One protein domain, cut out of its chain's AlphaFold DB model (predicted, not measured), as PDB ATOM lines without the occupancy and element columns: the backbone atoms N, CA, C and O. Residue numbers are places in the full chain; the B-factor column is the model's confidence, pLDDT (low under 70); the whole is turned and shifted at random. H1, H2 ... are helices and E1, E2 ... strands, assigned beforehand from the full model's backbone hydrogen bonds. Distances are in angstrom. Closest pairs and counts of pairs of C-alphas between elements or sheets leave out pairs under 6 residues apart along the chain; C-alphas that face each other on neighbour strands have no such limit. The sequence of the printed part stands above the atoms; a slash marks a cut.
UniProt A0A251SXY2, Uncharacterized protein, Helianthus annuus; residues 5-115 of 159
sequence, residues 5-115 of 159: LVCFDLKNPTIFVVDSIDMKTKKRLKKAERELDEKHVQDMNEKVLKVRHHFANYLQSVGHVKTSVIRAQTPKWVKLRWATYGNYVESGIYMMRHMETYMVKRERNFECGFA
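What this domain is: This is residues 5 to 115 of the 159 residues of an uncharacterized protein of Helianthus annuus (UniProt A0A251SXY2). The hairpin E1-E2 lies between the long helix H1 and short H3; H2 folds back along H1's end. Mostly helix, the 111 printed residues include two antiparallel strands, then three named helices. The whole is only just compact, close to loose, with radius of gyration of the C-alphas 15.6 A, spanning 49 by 31 by 22 A.

Where its parts are: E1, residues 5 to 9, begins at C-alpha (-33.060, 40.735, -24.223); E2 is 14 to 18, H1 31 to 61, 45.6 A long, H2 67 to 72, and H3 91 to 100, ending at C-alpha (-38.948, 49.985, -29.423).

How they stand to each other: Within hydrogen-bond range are N 7 and O 16 of hairpin E1-E2, 2.8 A, and every O i to N i+4 pair in the helices. E1's closest C-alphas to H1 are 6 and 48, 7.3 A; to H3, 5 and 95, 6.4 A. H1's residues 52 to 60 alone touch H2, a helical hairpin, C-alphas 59 and 67 closest at 5.4 A.

The domain as a whole: The printed part has no cut, and long links before H1 and H3. pLDDT is under 70 at 18 residues, among them 23 to 29.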
ATOM      1  N   LEU A   5     -32.206  41.349 -23.202       92.12
ATOM      2  CA  LEU A   5     -33.060  40.735 -24.223       92.12
ATOM      3  C   LEU A   5     -32.450  39.451 -24.771       92.12
ATOM      4  O   LEU A   5     -31.257  39.398 -25.068       92.12
ATOM      5  N   VAL A   6     -33.310  38.460 -25.009       93.31
ATOM      6  CA  VAL A   6     -33.009  37.291 -25.840       93.31
ATOM      7  C   VAL A   6     -33.944  37.318 -27.047       93.31
ATOM      8  O   VAL A   6     -35.148  37.113 -26.910       93.31
ATOM      9  N   CYS A   7     -33.401  37.585 -28.233       92.06
ATOM     10  CA  CYS A   7     -34.167  37.664 -29.475       92.06
ATOM     11  C   CYS A   7     -34.022  36.367 -30.277       92.06
ATOM     12  O   CYS A   7     -32.913  36.012 -30.686       92.06
ATOM     13  N   PHE A   8     -35.141  35.694 -30.549       92.75
ATOM     14  CA  PHE A   8     -35.204  34.496 -31.388       92.75
ATOM     15  C   PHE A   8     -35.623  34.865 -32.817       92.75
ATOM     16  O   PHE A   8     -36.797  35.109 -33.087       92.75
ATOM     17  N   ASP A   9     -34.675  34.887 -33.754       89.75
ATOM     18  CA  ASP A   9     -34.966  35.083 -35.178       89.75
ATOM     19  C   ASP A   9     -35.329  33.733 -35.809       89.75
ATOM     20  O   ASP A   9     -34.453  32.939 -36.143       89.75
ATOM     21  N   LEU A  10     -36.627  33.449 -35.950       90.94
ATOM     22  CA  LEU A  10     -37.109  32.197 -36.551       90.94
ATOM     23  C   LEU A  10     -36.928  32.150 -38.076       90.94
ATOM     24  O   LEU A  10     -36.825  31.057 -38.646       90.94
ATOM     25  N   LYS A  11     -36.876  33.316 -38.740       88.19
ATOM     26  CA  LYS A  11     -36.691  33.422 -40.195       88.19
ATOM     27  C   LYS A  11     -35.268  33.035 -40.576       88.19
ATOM     28  O   LYS A  11     -35.071  32.264 -41.511       88.19
ATOM     29  N   ASN A  12     -34.294  33.530 -39.820       88.38
ATOM     30  CA  ASN A  12     -32.896  33.139 -39.916       88.38
ATOM     31  C   ASN A  12     -32.464  32.569 -38.559       88.38
ATOM     32  O   ASN A  12     -31.923  33.340 -37.761       88.38
ATOM     33  N   PRO A  13     -32.694  31.263 -38.306       87.06
ATOM     34  CA  PRO A  13     -32.592  30.617 -36.996       87.06
ATOM     35  C   PRO A  13     -31.330  31.023 -36.243       87.06
ATOM     36  O   PRO A  13     -30.250  30.483 -36.452       87.06
ATOM     37  N   THR A  14     -31.442  32.051 -35.414       89.81
ATOM     38  CA  THR A  14     -30.332  32.649 -34.674       89.81
ATOM     39  C   THR A  14     -30.900  33.240 -33.401       89.81
ATOM     40  O   THR A  14     -31.998  33.794 -33.390       89.81
ATOM     41  N   ILE A  15     -30.136  33.115 -32.326       92.88
ATOM     42  CA  ILE A  15     -30.491  33.649 -31.020       92.88
ATOM     43  C   ILE A  15     -29.515  34.781 -30.731       92.88
ATOM     44  O   ILE A  15     -28.305  34.562 -30.767       92.88
ATOM     45  N   PHE A  16     -30.024  35.978 -30.464       91.62
ATOM     46  CA  PHE A  16     -29.211  37.129 -30.081       91.62
ATOM     47  C   PHE A  16     -29.452  37.480 -28.623       91.62
ATOM     48  O   PHE A  16     -30.593  37.480 -28.172       91.62
ATOM     49  N   VAL A  17     -28.382  37.808 -27.911       91.62
ATOM     50  CA  VAL A  17     -28.443  38.343 -26.554       91.62
ATOM     51  C   VAL A  17     -28.013  39.798 -26.614       91.62
ATOM     52  O   VAL A  17     -26.900  40.095 -27.054       91.62
ATOM     53  N   VAL A  18     -28.906  40.696 -26.213       90.38
ATOM     54  CA  VAL A  18     -28.661  42.138 -26.179       90.38
ATOM     55  C   VAL A  18     -28.642  42.567 -24.723       90.38
ATOM     56  O   VAL A  18     -29.662  42.488 -24.039       90.38
ATOM     57  N   ASP A  19     -27.479  43.010 -24.262       89.00
ATOM     58  CA  ASP A  19     -27.259  43.431 -22.885       89.00
ATOM     59  C   ASP A  19     -26.577  44.803 -22.874       89.00
ATOM     60  O   ASP A  19     -25.639  45.050 -23.632       89.00
ATOM     61  N   SER A  20     -27.066  45.704 -22.022       88.25
ATOM     62  CA  SER A  20     -26.478  47.025 -21.805       88.25
ATOM     63  C   SER A  20     -25.162  46.992 -21.028       88.25
ATOM     64  O   SER A  20     -24.530  48.041 -20.882       88.25
ATOM     65  N   ILE A  21     -24.768  45.832 -20.499       82.94
ATOM     66  CA  ILE A  21     -23.535  45.641 -19.741       82.94
ATOM     67  C   ILE A  21     -22.441  45.063 -20.641       82.94
ATOM     68  O   ILE A  21     -22.560  43.947 -21.149       82.94
ATOM     69  N   ASP A  22     -21.338  45.800 -20.815       76.50
ATOM     70  CA  ASP A  22     -20.161  45.284 -21.524       76.50
ATOM     71  C   ASP A  22     -19.240  44.511 -20.574       76.50
ATOM     72  O   ASP A  22     -18.363  45.068 -19.908       76.50
ATOM     73  N   MET A  23     -19.412  43.189 -20.566       62.28
ATOM     74  CA  MET A  23     -18.621  42.253 -19.759       62.28
ATOM     75  C   MET A  23     -17.234  41.941 -20.355       62.28
ATOM     76  O   MET A  23     -16.457  41.174 -19.784       62.28
ATOM     77  N   LYS A  24     -16.899  42.473 -21.543       55.59
ATOM     78  CA  LYS A  24     -15.639  42.175 -22.249       55.59
ATOM     79  C   LYS A  24     -14.567  43.240 -22.070       55.59
ATOM     80  O   LYS A  24     -13.441  43.032 -22.532       55.59
ATOM     81  N   THR A  25     -14.832  44.317 -21.334       54.22
ATOM     82  CA  THR A  25     -13.831  45.346 -20.996       54.22
ATOM     83  C   THR A  25     -12.852  44.872 -19.903       54.22
ATOM     84  O   THR A  25     -12.520  45.583 -18.964       54.22
ATOM     85  N   LYS A  26     -12.325  43.650 -20.055       52.81
ATOM     86  CA  LYS A  26     -11.450  42.930 -19.114       52.81
ATOM     87  C   LYS A  26     -10.103  43.617 -18.846       52.81
ATOM     88  O   LYS A  26      -9.403  43.266 -17.901       52.81
ATOM     89  N   LYS A  27      -9.695  44.575 -19.686       49.78
ATOM     90  CA  LYS A  27      -8.310  45.075 -19.728       49.78
ATOM     91  C   LYS A  27      -7.909  46.006 -18.572       49.78
ATOM     92  O   LYS A  27      -6.732  46.333 -18.483       49.78
ATOM     93  N   ARG A  28      -8.828  46.432 -17.693       54.16
ATOM     94  CA  ARG A  28      -8.520  47.390 -16.602       54.16
ATOM     95  C   ARG A  28      -8.964  46.959 -15.197       54.16
ATOM     96  O   ARG A  28      -8.819  47.749 -14.273       54.16
ATOM     97  N   LEU A  29      -9.466  45.736 -15.027       62.44
ATOM     98  CA  LEU A  29     -10.015  45.267 -13.749       62.44
ATOM     99  C   LEU A  29      -8.962  44.590 -12.862       62.44
ATOM    100  O   LEU A  29      -8.057  43.906 -13.369       62.44
ATOM    101  N   LYS A  30      -9.104  44.752 -11.540       70.56
ATOM    102  CA  LYS A  30      -8.346  44.018 -10.511       70.56
ATOM    103  C   LYS A  30      -8.731  42.530 -10.539       70.56
ATOM    104  O   LYS A  30      -9.802  42.173 -11.013       70.56
ATOM    105  N   LYS A  31      -7.872  41.640 -10.024       73.94
ATOM    106  CA  LYS A  31      -8.075  40.173 -10.087       73.94
ATOM    107  C   LYS A  31      -9.449  39.721  -9.555       73.94
ATOM    108  O   LYS A  31     -10.148  39.004 -10.258       73.94
ATOM    109  N   ALA A  32      -9.858  40.202  -8.379       65.94
ATOM    110  CA  ALA A  32     -11.147  39.849  -7.771       65.94
ATOM    111  C   ALA A  32     -12.365  40.318  -8.596       65.94
ATOM    112  O   ALA A  32     -13.373  39.623  -8.668       65.94
ATOM    113  N   GLU A  33     -12.263  41.473  -9.261       65.94
ATOM    114  CA  GLU A  33     -13.319  41.985 -10.146       65.94
ATOM    115  C   GLU A  33     -13.470  41.098 -11.392       65.94
ATOM    116  O   GLU A  33     -14.584  40.850 -11.838       65.94
ATOM    117  N   ARG A  34     -12.364  40.537 -11.908       68.75
ATOM    118  CA  ARG A  34     -12.397  39.591 -13.038       68.75
ATOM    119  C   ARG A  34     -13.087  38.277 -12.678       68.75
ATOM    120  O   ARG A  34     -13.871  37.779 -13.476       68.75
ATOM    121  N   GLU A  35     -12.800  37.721 -11.502       70.50
ATOM    122  CA  GLU A  35     -13.410  36.465 -11.038       70.50
ATOM    123  C   GLU A  35     -14.922  36.625 -10.811       70.50
ATOM    124  O   GLU A  35     -15.713  35.754 -11.184       70.50
ATOM    125  N   LEU A  36     -15.340  37.768 -10.252       64.38
ATOM    126  CA  LEU A  36     -16.753  38.103 -10.085       64.38
ATOM    127  C   LEU A  36     -17.464  38.248 -11.441       64.38
ATOM    128  O   LEU A  36     -18.551  37.695 -11.621       64.38
ATOM    129  N   ASP A  37     -16.829  38.925 -12.402       70.12
ATOM    130  CA  ASP A  37     -17.337  39.064 -13.768       70.12
ATOM    131  C   ASP A  37     -17.461  37.709 -14.472       70.12
ATOM    132  O   ASP A  37     -18.481  37.438 -15.100       70.12
ATOM    133  N   GLU A  38     -16.467  36.827 -14.356       72.69
ATOM    134  CA  GLU A  38     -16.498  35.494 -14.973       72.69
ATOM    135  C   GLU A  38     -17.628  34.627 -14.417       72.69
ATOM    136  O   GLU A  38     -18.368  34.010 -15.190       72.69
ATOM    137  N   LYS A  39     -17.833  34.648 -13.097       76.69
ATOM    138  CA  LYS A  39     -18.977  33.979 -12.468       76.69
ATOM    139  C   LYS A  39     -20.307  34.566 -12.949       76.69
ATOM    140  O   LYS A  39     -21.249  33.814 -13.199       76.69
ATOM    141  N   HIS A  40     -20.388  35.886 -13.107       73.62
ATOM    142  CA  HIS A  40     -21.596  36.540 -13.604       73.62
ATOM    143  C   HIS A  40     -21.878  36.196 -15.078       73.62
ATOM    144  O   HIS A  40     -23.019  35.886 -15.421       73.62
ATOM    145  N   VAL A  41     -20.849  36.158 -15.935       74.81
ATOM    146  CA  VAL A  41     -20.959  35.697 -17.333       74.81
ATOM    147  C   VAL A  41     -21.483  34.263 -17.384       74.81
ATOM    148  O   VAL A  41     -22.355  33.954 -18.199       74.81
ATOM    149  N   GLN A  42     -20.961  33.384 -16.528       80.75
ATOM    150  CA  GLN A  42     -21.372  31.983 -16.481       80.75
ATOM    151  C   GLN A  42     -22.852  31.838 -16.091       80.75
ATOM    152  O   GLN A  42     -23.609  31.194 -16.817       80.75
ATOM    153  N   ASP A  43     -23.286  32.505 -15.018       84.06
ATOM    154  CA  ASP A  43     -24.690  32.521 -14.576       84.06
ATOM    155  C   ASP A  43     -25.631  33.056 -15.673       84.06
ATOM    156  O   ASP A  43     -26.693  32.489 -15.950       84.06
ATOM    157  N   MET A  44     -25.217  34.115 -16.371       83.94
ATOM    158  CA  MET A  44     -25.987  34.676 -17.479       83.94
ATOM    159  C   MET A  44     -26.081  33.721 -18.673       83.94
ATOM    160  O   MET A  44     -27.165  33.555 -19.240       83.94
ATOM    161  N   ASN A  45     -24.990  33.044 -19.039       86.88
ATOM    162  CA  ASN A  45     -25.014  32.024 -20.088       86.88
ATOM    163  C   ASN A  45     -25.974  30.881 -19.734       86.88
ATOM    164  O   ASN A  45     -26.782  30.481 -20.574       86.88
ATOM    165  N   GLU A  46     -25.947  30.391 -18.494       91.75
ATOM    166  CA  GLU A  46     -26.863  29.343 -18.033       91.75
ATOM    167  C   GLU A  46     -28.329  29.780 -18.122       91.75
ATOM    168  O   GLU A  46     -29.172  29.025 -18.619       91.75
ATOM    169  N   LYS A  47     -28.641  31.017 -17.719       92.38
ATOM    170  CA  LYS A  47     -29.986  31.596 -17.855       92.38
ATOM    171  C   LYS A  47     -30.434  31.654 -19.312       92.38
ATOM    172  O   LYS A  47     -31.532  31.193 -19.624       92.38
ATOM    173  N   VAL A  48     -29.591  32.147 -20.221       93.81
ATOM    174  CA  VAL A  48     -29.908  32.209 -21.659       93.81
ATOM    175  C   VAL A  48     -30.141  30.807 -22.235       93.81
ATOM    176  O   VAL A  48     -31.080  30.606 -23.010       93.81
ATOM    177  N   LEU A  49     -29.337  29.815 -21.842       95.31
ATOM    178  CA  LEU A  49     -29.512  28.429 -22.283       95.31
ATOM    179  C   LEU A  49     -30.821  27.816 -21.771       95.31
ATOM    180  O   LEU A  49     -31.487  27.111 -22.536       95.31
ATOM    181  N   LYS A  50     -31.232  28.122 -20.533       96.19
ATOM    182  CA  LYS A  50     -32.545  27.731 -19.991       96.19
ATOM    183  C   LYS A  50     -33.689  28.375 -20.773       96.19
ATOM    184  O   LYS A  50     -34.607  27.667 -21.180       96.19
ATOM    185  N   VAL A  51     -33.611  29.677 -21.075       96.44
ATOM    186  CA  VAL A  51     -34.619  30.361 -21.912       96.44
ATOM    187  C   VAL A  51     -34.710  29.716 -23.299       96.44
ATOM    188  O   VAL A  51     -35.808  29.410 -23.761       96.44
ATOM    189  N   ARG A  52     -33.569  29.422 -23.942       96.94
ATOM    190  CA  ARG A  52     -33.534  28.680 -25.214       96.94
ATOM    191  C   ARG A  52     -34.209  27.316 -25.091       96.94
ATOM    192  O   ARG A  52     -34.957  26.940 -25.989       96.94
ATOM    193  N   HIS A  53     -33.934  26.572 -24.021       97.44
ATOM    194  CA  HIS A  53     -34.517  25.251 -23.799       97.44
ATOM    195  C   HIS A  53     -36.044  25.323 -23.666       97.44
ATOM    196  O   HIS A  53     -36.746  24.615 -24.384       97.44
ATOM    197  N   HIS A  54     -36.561  26.223 -22.824       97.81
ATOM    198  CA  HIS A  54     -38.004  26.413 -22.661       97.81
ATOM    199  C   HIS A  54     -38.679  26.844 -23.964       97.81
ATOM    200  O   HIS A  54     -39.700  26.270 -24.340       97.81
ATOM    201  N   PHE A  55     -38.083  27.787 -24.696       97.75
ATOM    202  CA  PHE A  55     -38.622  28.215 -25.982       97.75
ATOM    203  C   PHE A  55     -38.609  27.083 -27.019       97.75
ATOM    204  O   PHE A  55     -39.593  26.888 -27.725       97.75
ATOM    205  N   ALA A  56     -37.544  26.277 -27.082       97.50
ATOM    206  CA  ALA A  56     -37.486  25.115 -27.968       97.50
ATOM    207  C   ALA A  56     -38.530  24.043 -27.606       97.50
ATOM    208  O   ALA A  56     -39.117  23.449 -28.505       97.50
ATOM    209  N   ASN A  57     -38.792  23.809 -26.318       98.19
ATOM    210  CA  ASN A  57     -39.835  22.874 -25.887       98.19
ATOM    211  C   ASN A  57     -41.236  23.386 -26.236       98.19
ATOM    212  O   ASN A  57     -42.069  22.601 -26.676       98.19
ATOM    213  N   TYR A  58     -41.474  24.695 -26.124       98.12
ATOM    214  CA  TYR A  58     -42.702  25.312 -26.622       98.12
ATOM    215  C   TYR A  58     -42.851  25.129 -28.141       98.12
ATOM    216  O   TYR A  58     -43.894  24.691 -28.615       98.12
ATOM    217  N   LEU A  59     -41.793  25.386 -28.921       98.00
ATOM    218  CA  LEU A  59     -41.811  25.141 -30.368       98.00
ATOM    219  C   LEU A  59     -42.113  23.669 -30.692       98.00
ATOM    220  O   LEU A  59     -42.841  23.394 -31.644       98.00
ATOM    221  N   GLN A  60     -41.600  22.736 -29.886       98.25
ATOM    222  CA  GLN A  60     -41.885  21.313 -30.029       98.25
ATOM    223  C   GLN A  60     -43.356  20.991 -29.749       98.25
ATOM    224  O   GLN A  60     -43.962  20.257 -30.524       98.25
ATOM    225  N   SER A  61     -43.933  21.543 -28.676       98.38
ATOM    226  CA  SER A  61     -45.322  21.265 -28.295       98.38
ATOM    227  C   SER A  61     -46.331  21.785 -29.319       98.38
ATOM    228  O   SER A  61     -47.413  21.225 -29.435       98.38
ATOM    229  N   VAL A  62     -45.970  22.818 -30.085       98.12
ATOM    230  CA  VAL A  62     -46.787  23.340 -31.195       98.12
ATOM    231  C   VAL A  62     -46.384  22.778 -32.569       98.12
ATOM    232  O   VAL A  62     -46.850  23.271 -33.592       98.12
ATOM    233  N   GLY A  63     -45.498  21.774 -32.629       97.56
ATOM    234  CA  GLY A  63     -45.089  21.126 -33.882       97.56
ATOM    235  C   GLY A  63     -44.280  22.015 -34.839       97.56
ATOM    236  O   GLY A  63     -44.253  21.780 -36.046       97.56
ATOM    237  N   HIS A  64     -43.614  23.059 -34.338       97.19
ATOM    238  CA  HIS A  64     -42.929  24.033 -35.182       97.19
ATOM    239  C   HIS A  64     -41.647  23.458 -35.814       97.19
ATOM    240  O   HIS A  64     -40.730  22.997 -35.126       97.19
ATOM    241  N   VAL A  65     -41.511  23.601 -37.136       96.38
ATOM    242  CA  VAL A  65     -40.415  23.022 -37.949       96.38
ATOM    243  C   VAL A  65     -39.004  23.479 -37.554       96.38
ATOM    244  O   VAL A  65     -38.018  22.812 -37.856       96.38
ATOM    245  N   LYS A  66     -38.870  24.625 -36.872       96.06
ATOM    246  CA  LYS A  66     -37.564  25.159 -36.430       96.06
ATOM    247  C   LYS A  66     -37.093  24.639 -35.068       96.06
ATOM    248  O   LYS A  66     -36.021  25.048 -34.633       96.06
ATOM    249  N   THR A  67     -37.839  23.750 -34.413       96.25
ATOM    250  CA  THR A  67     -37.520  23.225 -33.071       96.25
ATOM    251  C   THR A  67     -36.078  22.726 -32.956       96.25
ATOM    252  O   THR A  67     -35.302  23.257 -32.159       96.25
ATOM    253  N   SER A  68     -35.688  21.753 -33.786       96.44
ATOM    254  CA  SER A  68     -34.345  21.158 -33.740       96.44
ATOM    255  C   SER A  68     -33.254  22.180 -34.054       96.44
ATOM    256  O   SER A  68     -32.208  22.190 -33.410       96.44
ATOM    257  N   VAL A  69     -33.527  23.096 -34.992       96.56
ATOM    258  CA  VAL A  69     -32.576  24.143 -35.380       96.56
ATOM    259  C   VAL A  69     -32.332  25.108 -34.222       96.56
ATOM    260  O   VAL A  69     -31.180  25.374 -33.898       96.56
ATOM    261  N   ILE A  70     -33.389  25.596 -33.563       96.25
ATOM    262  CA  ILE A  70     -33.284  26.503 -32.410       96.25
ATOM    263  C   ILE A  70     -32.594  25.821 -31.226       96.25
ATOM    264  O   ILE A  70     -31.758  26.444 -30.573       96.25
ATOM    265  N   ARG A  71     -32.873  24.535 -30.977       95.69
ATOM    266  CA  ARG A  71     -32.220  23.760 -29.911       95.69
ATOM    267  C   ARG A  71     -30.702  23.655 -30.116       95.69
ATOM    268  O   ARG A  71     -29.960  23.720 -29.140       95.69
ATOM    269  N   ALA A  72     -30.257  23.555 -31.369       95.56
ATOM    270  CA  ALA A  72     -28.842  23.505 -31.736       95.56
ATOM    271  C   ALA A  72     -28.161  24.886 -31.816       95.56
ATOM    272  O   ALA A  72     -26.934  24.952 -31.851       95.56
ATOM    273  N   GLN A  73     -28.911  25.997 -31.843       94.94
ATOM    274  CA  GLN A  73     -28.311  27.329 -31.964       94.94
ATOM    275  C   GLN A  73     -27.545  27.738 -30.705       94.94
ATOM    276  O   GLN A  73     -28.072  27.692 -29.589       94.94
ATOM    277  N   THR A  74     -26.330  28.245 -30.908       93.06
ATOM    278  CA  THR A  74     -25.553  28.938 -29.877       93.06
ATOM    279  C   THR A  74     -25.961  30.416 -29.832       93.06
ATOM    280  O   THR A  74     -25.870  31.096 -30.861       93.06
ATOM    281  N   PRO A  75     -26.401  30.942 -28.673       92.81
ATOM    282  CA  PRO A  75     -26.714  32.359 -28.515       92.81
ATOM    283  C   PRO A  75     -25.527  33.274 -28.834       92.81
ATOM    284  O   PRO A  75     -24.395  33.021 -28.424       92.81
ATOM    285  N   LYS A  76     -25.793  34.362 -29.561       90.06
ATOM    286  CA  LYS A  76     -24.803  35.357 -29.979       90.06
ATOM    287  C   LYS A  76     -24.954  36.630 -29.160       90.06
ATOM    288  O   LYS A  76     -25.949  37.339 -29.285       90.06
ATOM    289  N   TRP A  77     -23.937  36.940 -28.369       87.81
ATOM    290  CA  TRP A  77     -23.856  38.183 -27.608       87.81
ATOM    291  C   TRP A  77     -23.563  39.366 -28.531       87.81
ATOM    292  O   TRP A  77     -22.530  39.400 -29.208       87.81
ATOM    293  N   VAL A  78     -24.477  40.329 -28.565       87.81
ATOM    294  CA  VAL A  78     -24.361  41.534 -29.383       87.81
ATOM    295  C   VAL A  78     -23.383  42.502 -28.729       87.81
ATOM    296  O   VAL A  78     -23.504  42.825 -27.551       87.81
ATOM    297  N   LYS A  79     -22.418  43.000 -29.507       85.38
ATOM    298  CA  LYS A  79     -21.499  44.047 -29.055       85.38
ATOM    299  C   LYS A  79     -22.110  45.419 -29.332       85.38
ATOM    300  O   LYS A  79     -22.218  45.818 -30.488       85.38
ATOM    301  N   LEU A  80     -22.468  46.140 -28.275       87.12
ATOM    302  CA  LEU A  80     -23.031  47.488 -28.354       87.12
ATOM    303  C   LEU A  80     -21.941  48.512 -28.043       87.12
ATOM    304  O   LEU A  80     -21.237  48.390 -27.046       87.12
ATOM    305  N   ARG A  81     -21.794  49.538 -28.883       85.81
ATOM    306  CA  ARG A  81     -20.717  50.535 -28.722       85.81
ATOM    307  C   ARG A  81     -20.907  51.434 -27.500       85.81
ATOM    308  O   ARG A  81     -19.938  51.979 -26.991       85.81
ATOM    309  N   TRP A  82     -22.153  51.606 -27.074       87.25
ATOM    310  CA  TRP A  82     -22.559  52.456 -25.955       87.25
ATOM    311  C   TRP A  82     -22.806  51.671 -24.661       87.25
ATOM    312  O   TRP A  82     -23.234  52.276 -23.675       87.25
ATOM    313  N   ALA A  83     -22.587  50.347 -24.664       85.25
ATOM    314  CA  ALA A  83     -22.760  49.527 -23.472       85.25
ATOM    315  C   ALA A  83     -21.909  50.063 -22.316       85.25
ATOM    316  O   ALA A  83     -20.823  50.615 -22.492       85.25
ATOM    317  N   THR A  84     -22.455  49.927 -21.119       77.62
ATOM    318  CA  THR A  84     -21.907  50.498 -19.894       77.62
ATOM    319  C   THR A  84     -21.283  49.409 -19.032       77.62
ATOM    320  O   THR A  84     -21.594  48.232 -19.183       77.62
ATOM    321  N   TYR A  85     -20.414  49.789 -18.100       74.25
ATOM    322  CA  TYR A  85     -19.919  48.887 -17.064       74.25
ATOM    323  C   TYR A  85     -20.526  49.300 -15.720       74.25
ATOM    324  O   TYR A  85     -20.481  50.476 -15.357       74.25
ATOM    325  N   GLY A  86     -21.134  48.357 -15.000       66.19
ATOM    326  CA  GLY A  86     -21.651  48.577 -13.645       66.19
ATOM    327  C   GLY A  86     -22.960  49.372 -13.514       66.19
ATOM    328  O   GLY A  86     -23.459  49.510 -12.398       66.19
ATOM    329  N   ASN A  87     -23.564  49.875 -14.600       70.12
ATOM    330  CA  ASN A  87     -24.867  50.552 -14.531       70.12
ATOM    331  C   ASN A  87     -26.035  49.564 -14.697       70.12
ATOM    332  O   ASN A  87     -26.645  49.458 -15.759       70.12
ATOM    333  N   TYR A  88     -26.362  48.865 -13.613       75.50
ATOM    334  CA  TYR A  88     -27.482  47.918 -13.569       75.50
ATOM    335  C   TYR A  88     -28.853  48.604 -13.468       75.50
ATOM    336  O   TYR A  88     -29.866  48.024 -13.862       75.50
ATOM    337  N   VAL A  89     -28.896  49.836 -12.947       83.69
ATOM    338  CA  VAL A  89     -30.139  50.556 -12.616       83.69
ATOM    339  C   VAL A  89     -30.948  50.882 -13.869       83.69
ATOM    340  O   VAL A  89     -32.166  50.739 -13.881       83.69
ATOM    341  N   GLU A  90     -30.266  51.270 -14.943       88.94
ATOM    342  CA  GLU A  90     -30.912  51.735 -16.174       88.94
ATOM    343  C   GLU A  90     -31.104  50.615 -17.218       88.94
ATOM    344  O   GLU A  90     -31.574  50.871 -18.329       88.94
ATOM    345  N   SER A  91     -30.791  49.360 -16.861       91.25
ATOM    346  CA  SER A  91     -30.907  48.175 -17.735       91.25
ATOM    347  C   SER A  91     -32.302  48.021 -18.356       91.25
ATOM    348  O   SER A  91     -32.431  47.751 -19.549       91.25
ATOM    349  N   GLY A  92     -33.359  48.311 -17.590       92.81
ATOM    350  CA  GLY A  92     -34.739  48.296 -18.087       92.81
ATOM    351  C   GLY A  92     -35.014  49.338 -19.181       92.81
ATOM    352  O   GLY A  92     -35.738  49.049 -20.133       92.81
ATOM    353  N   ILE A  93     -34.408  50.529 -19.106       94.62
ATOM    354  CA  ILE A  93     -34.570  51.576 -20.131       94.62
ATOM    355  C   ILE A  93     -33.857  51.177 -21.419       94.62
ATOM    356  O   ILE A  93     -34.428  51.318 -22.503       94.62
ATOM    357  N   TYR A  94     -32.635  50.646 -21.307       93.31
ATOM    358  CA  TYR A  94     -31.896  50.120 -22.452       93.31
ATOM    359  C   TYR A  94     -32.666  48.985 -23.136       93.31
ATOM    360  O   TYR A  94     -32.840  49.010 -24.356       93.31
ATOM    361  N   MET A  95     -33.199  48.045 -22.347       93.31
ATOM    362  CA  MET A  95     -34.040  46.945 -22.820       93.31
ATOM    363  C   MET A  95     -35.271  47.462 -23.579       93.31
ATOM    364  O   MET A  95     -35.469  47.107 -24.740       93.31
ATOM    365  N   MET A  96     -36.070  48.339 -22.962       94.69
ATOM    366  CA  MET A  96     -37.270  48.903 -23.595       94.69
ATOM    367  C   MET A  96     -36.937  49.674 -24.875       94.69
ATOM    368  O   MET A  96     -37.665  49.578 -25.861       94.69
ATOM    369  N   ARG A  97     -35.814  50.404 -24.901       93.94
ATOM    370  CA  ARG A  97     -35.371  51.126 -26.099       93.94
ATOM    371  C   ARG A  97     -35.002  50.186 -27.236       93.94
ATOM    372  O   ARG A  97     -35.385  50.454 -28.370       93.94
ATOM    373  N   HIS A  98     -34.316  49.087 -26.944       91.81
ATOM    374  CA  HIS A  98     -34.061  48.072 -27.956       91.81
ATOM    375  C   HIS A  98     -35.339  47.436 -28.476       91.81
ATOM    376  O   HIS A  98     -35.428  47.261 -29.683       91.81
ATOM    377  N   MET A  99     -36.313  47.127 -27.613       91.25
ATOM    378  CA  MET A  99     -37.613  46.612 -28.053       91.25
ATOM    379  C   MET A  99     -38.336  47.620 -28.964       91.25
ATOM    380  O   MET A  99     -38.844  47.229 -30.008       91.25
ATOM    381  N   GLU A 100     -38.327  48.916 -28.619       90.25
ATOM    382  CA  GLU A 100     -38.948  49.985 -29.423       90.25
ATOM    383  C   GLU A 100     -38.307  50.118 -30.812       90.25
ATOM    384  O   GLU A 100     -39.001  50.334 -31.804       90.25
ATOM    385  N   THR A 101     -36.981  50.000 -30.898       86.88
ATOM    386  CA  THR A 101     -36.245  50.165 -32.159       86.88
ATOM    387  C   THR A 101     -35.917  48.840 -32.837       86.88
ATOM    388  O   THR A 101     -35.135  48.838 -33.792       86.88
ATOM    389  N   TYR A 102     -36.444  47.713 -32.346       82.00
ATOM    390  CA  TYR A 102     -36.131  46.396 -32.884       82.00
ATOM    391  C   TYR A 102     -36.757  46.247 -34.269       82.00
ATOM    392  O   TYR A 102     -37.899  45.824 -34.435       82.00
ATOM    393  N   MET A 103     -35.991  46.616 -35.287       68.88
ATOM    394  CA  MET A 103     -36.370  46.447 -36.677       68.88
ATOM    395  C   MET A 103     -35.717  45.172 -37.196       68.88
ATOM    396  O   MET A 103     -34.491  45.067 -37.234       68.88
ATOM    397  N   VAL A 104     -36.527  44.218 -37.661       54.56
ATOM    398  CA  VAL A 104     -36.062  43.004 -38.359       54.56
ATOM    399  C   VAL A 104     -35.582  43.378 -39.775       54.56
ATOM    400  O   VAL A 104     -36.100  42.908 -40.785       54.56
ATOM    401  N   LYS A 105     -34.617  44.299 -39.890       54.41
ATOM    402  CA  LYS A 105     -33.947  44.611 -41.159       54.41
ATOM    403  C   LYS A 105     -32.880  43.553 -41.444       54.41
ATOM    404  O   LYS A 105     -32.279  43.000 -40.523       54.41
ATOM    405  N   ARG A 106     -32.621  43.300 -42.734       51.44
ATOM    406  CA  ARG A 106     -31.645  42.301 -43.222       51.44
ATOM    407  C   ARG A 106     -30.262  42.435 -42.572       51.44
ATOM    408  O   ARG A 106     -29.617  41.422 -42.330       51.44
ATOM    409  N   GLU A 107     -29.852  43.657 -42.242       55.22
ATOM    410  CA  GLU A 107     -28.523  43.966 -41.699       55.22
ATOM    411  C   GLU A 107     -28.396  43.785 -40.178       55.22
ATOM    412  O   GLU A 107     -27.300  43.933 -39.650       55.22
ATOM    413  N   ARG A 108     -29.490  43.444 -39.466       64.44
ATOM    414  CA  ARG A 108     -29.518  43.177 -38.009       64.44
ATOM    415  C   ARG A 108     -28.667  44.163 -37.206       64.44
ATOM    416  O   ARG A 108     -27.846  43.780 -36.372       64.44
ATOM    417  N   ASN A 109     -28.862  45.446 -37.488       72.50
ATOM    418  CA  ASN A 109     -28.180  46.496 -36.764       72.50
ATOM    419  C   ASN A 109     -28.876  46.698 -35.408       72.50
ATOM    420  O   ASN A 109     -30.025  47.128 -35.361       72.50
ATOM    421  N   PHE A 110     -28.189  46.365 -34.315       83.12
ATOM    422  CA  PHE A 110     -28.685  46.553 -32.947       83.12
ATOM    423  C   PHE A 110     -28.487  47.986 -32.428       83.12
ATOM    424  O   PHE A 110     -28.730  48.256 -31.254       83.12
ATOM    425  N   GLU A 111     -28.054  48.922 -33.274       85.00
ATOM    426  CA  GLU A 111     -27.985  50.337 -32.919       85.00
ATOM    427  C   GLU A 111     -29.386  50.903 -32.640       85.00
ATOM    428  O   GLU A 111     -30.274  50.889 -33.490       85.00
ATOM    429  N   CYS A 112     -29.577  51.438 -31.433       87.88
ATOM    430  CA  CYS A 112     -30.849  52.007 -30.970       87.88
ATOM    431  C   CYS A 112     -30.766  53.522 -30.677       87.88
ATOM    432  O   CYS A 112     -31.716  54.135 -30.169       87.88
ATOM    433  N   GLY A 113     -29.636  54.142 -31.046       89.38
ATOM    434  CA  GLY A 113     -29.427  55.593 -31.037       89.38
ATOM    435  C   GLY A 113     -28.869  56.182 -29.738       89.38
ATOM    436  O   GLY A 113     -28.902  57.405 -29.571       89.38
ATOM    437  N   PHE A 114     -28.361  55.365 -28.811       92.25
ATOM    438  CA  PHE A 114     -27.657  55.887 -27.637       92.25
ATOM    439  C   PHE A 114     -26.311  56.506 -28.016       92.25
ATOM    440  O   PHE A 114     -25.567  55.990 -28.849       92.25
ATOM    441  N   ALA A 115     -25.982  57.616 -27.362       92.19
ATOM    442  CA  ALA A 115     -24.628  58.147 -27.356       92.19
ATOM    443  C   ALA A 115     -23.682  57.194 -26.604       92.19
ATOM    444  O   ALA A 115     -24.114  56.463 -25.716       92.19
TER     445      ALA A 115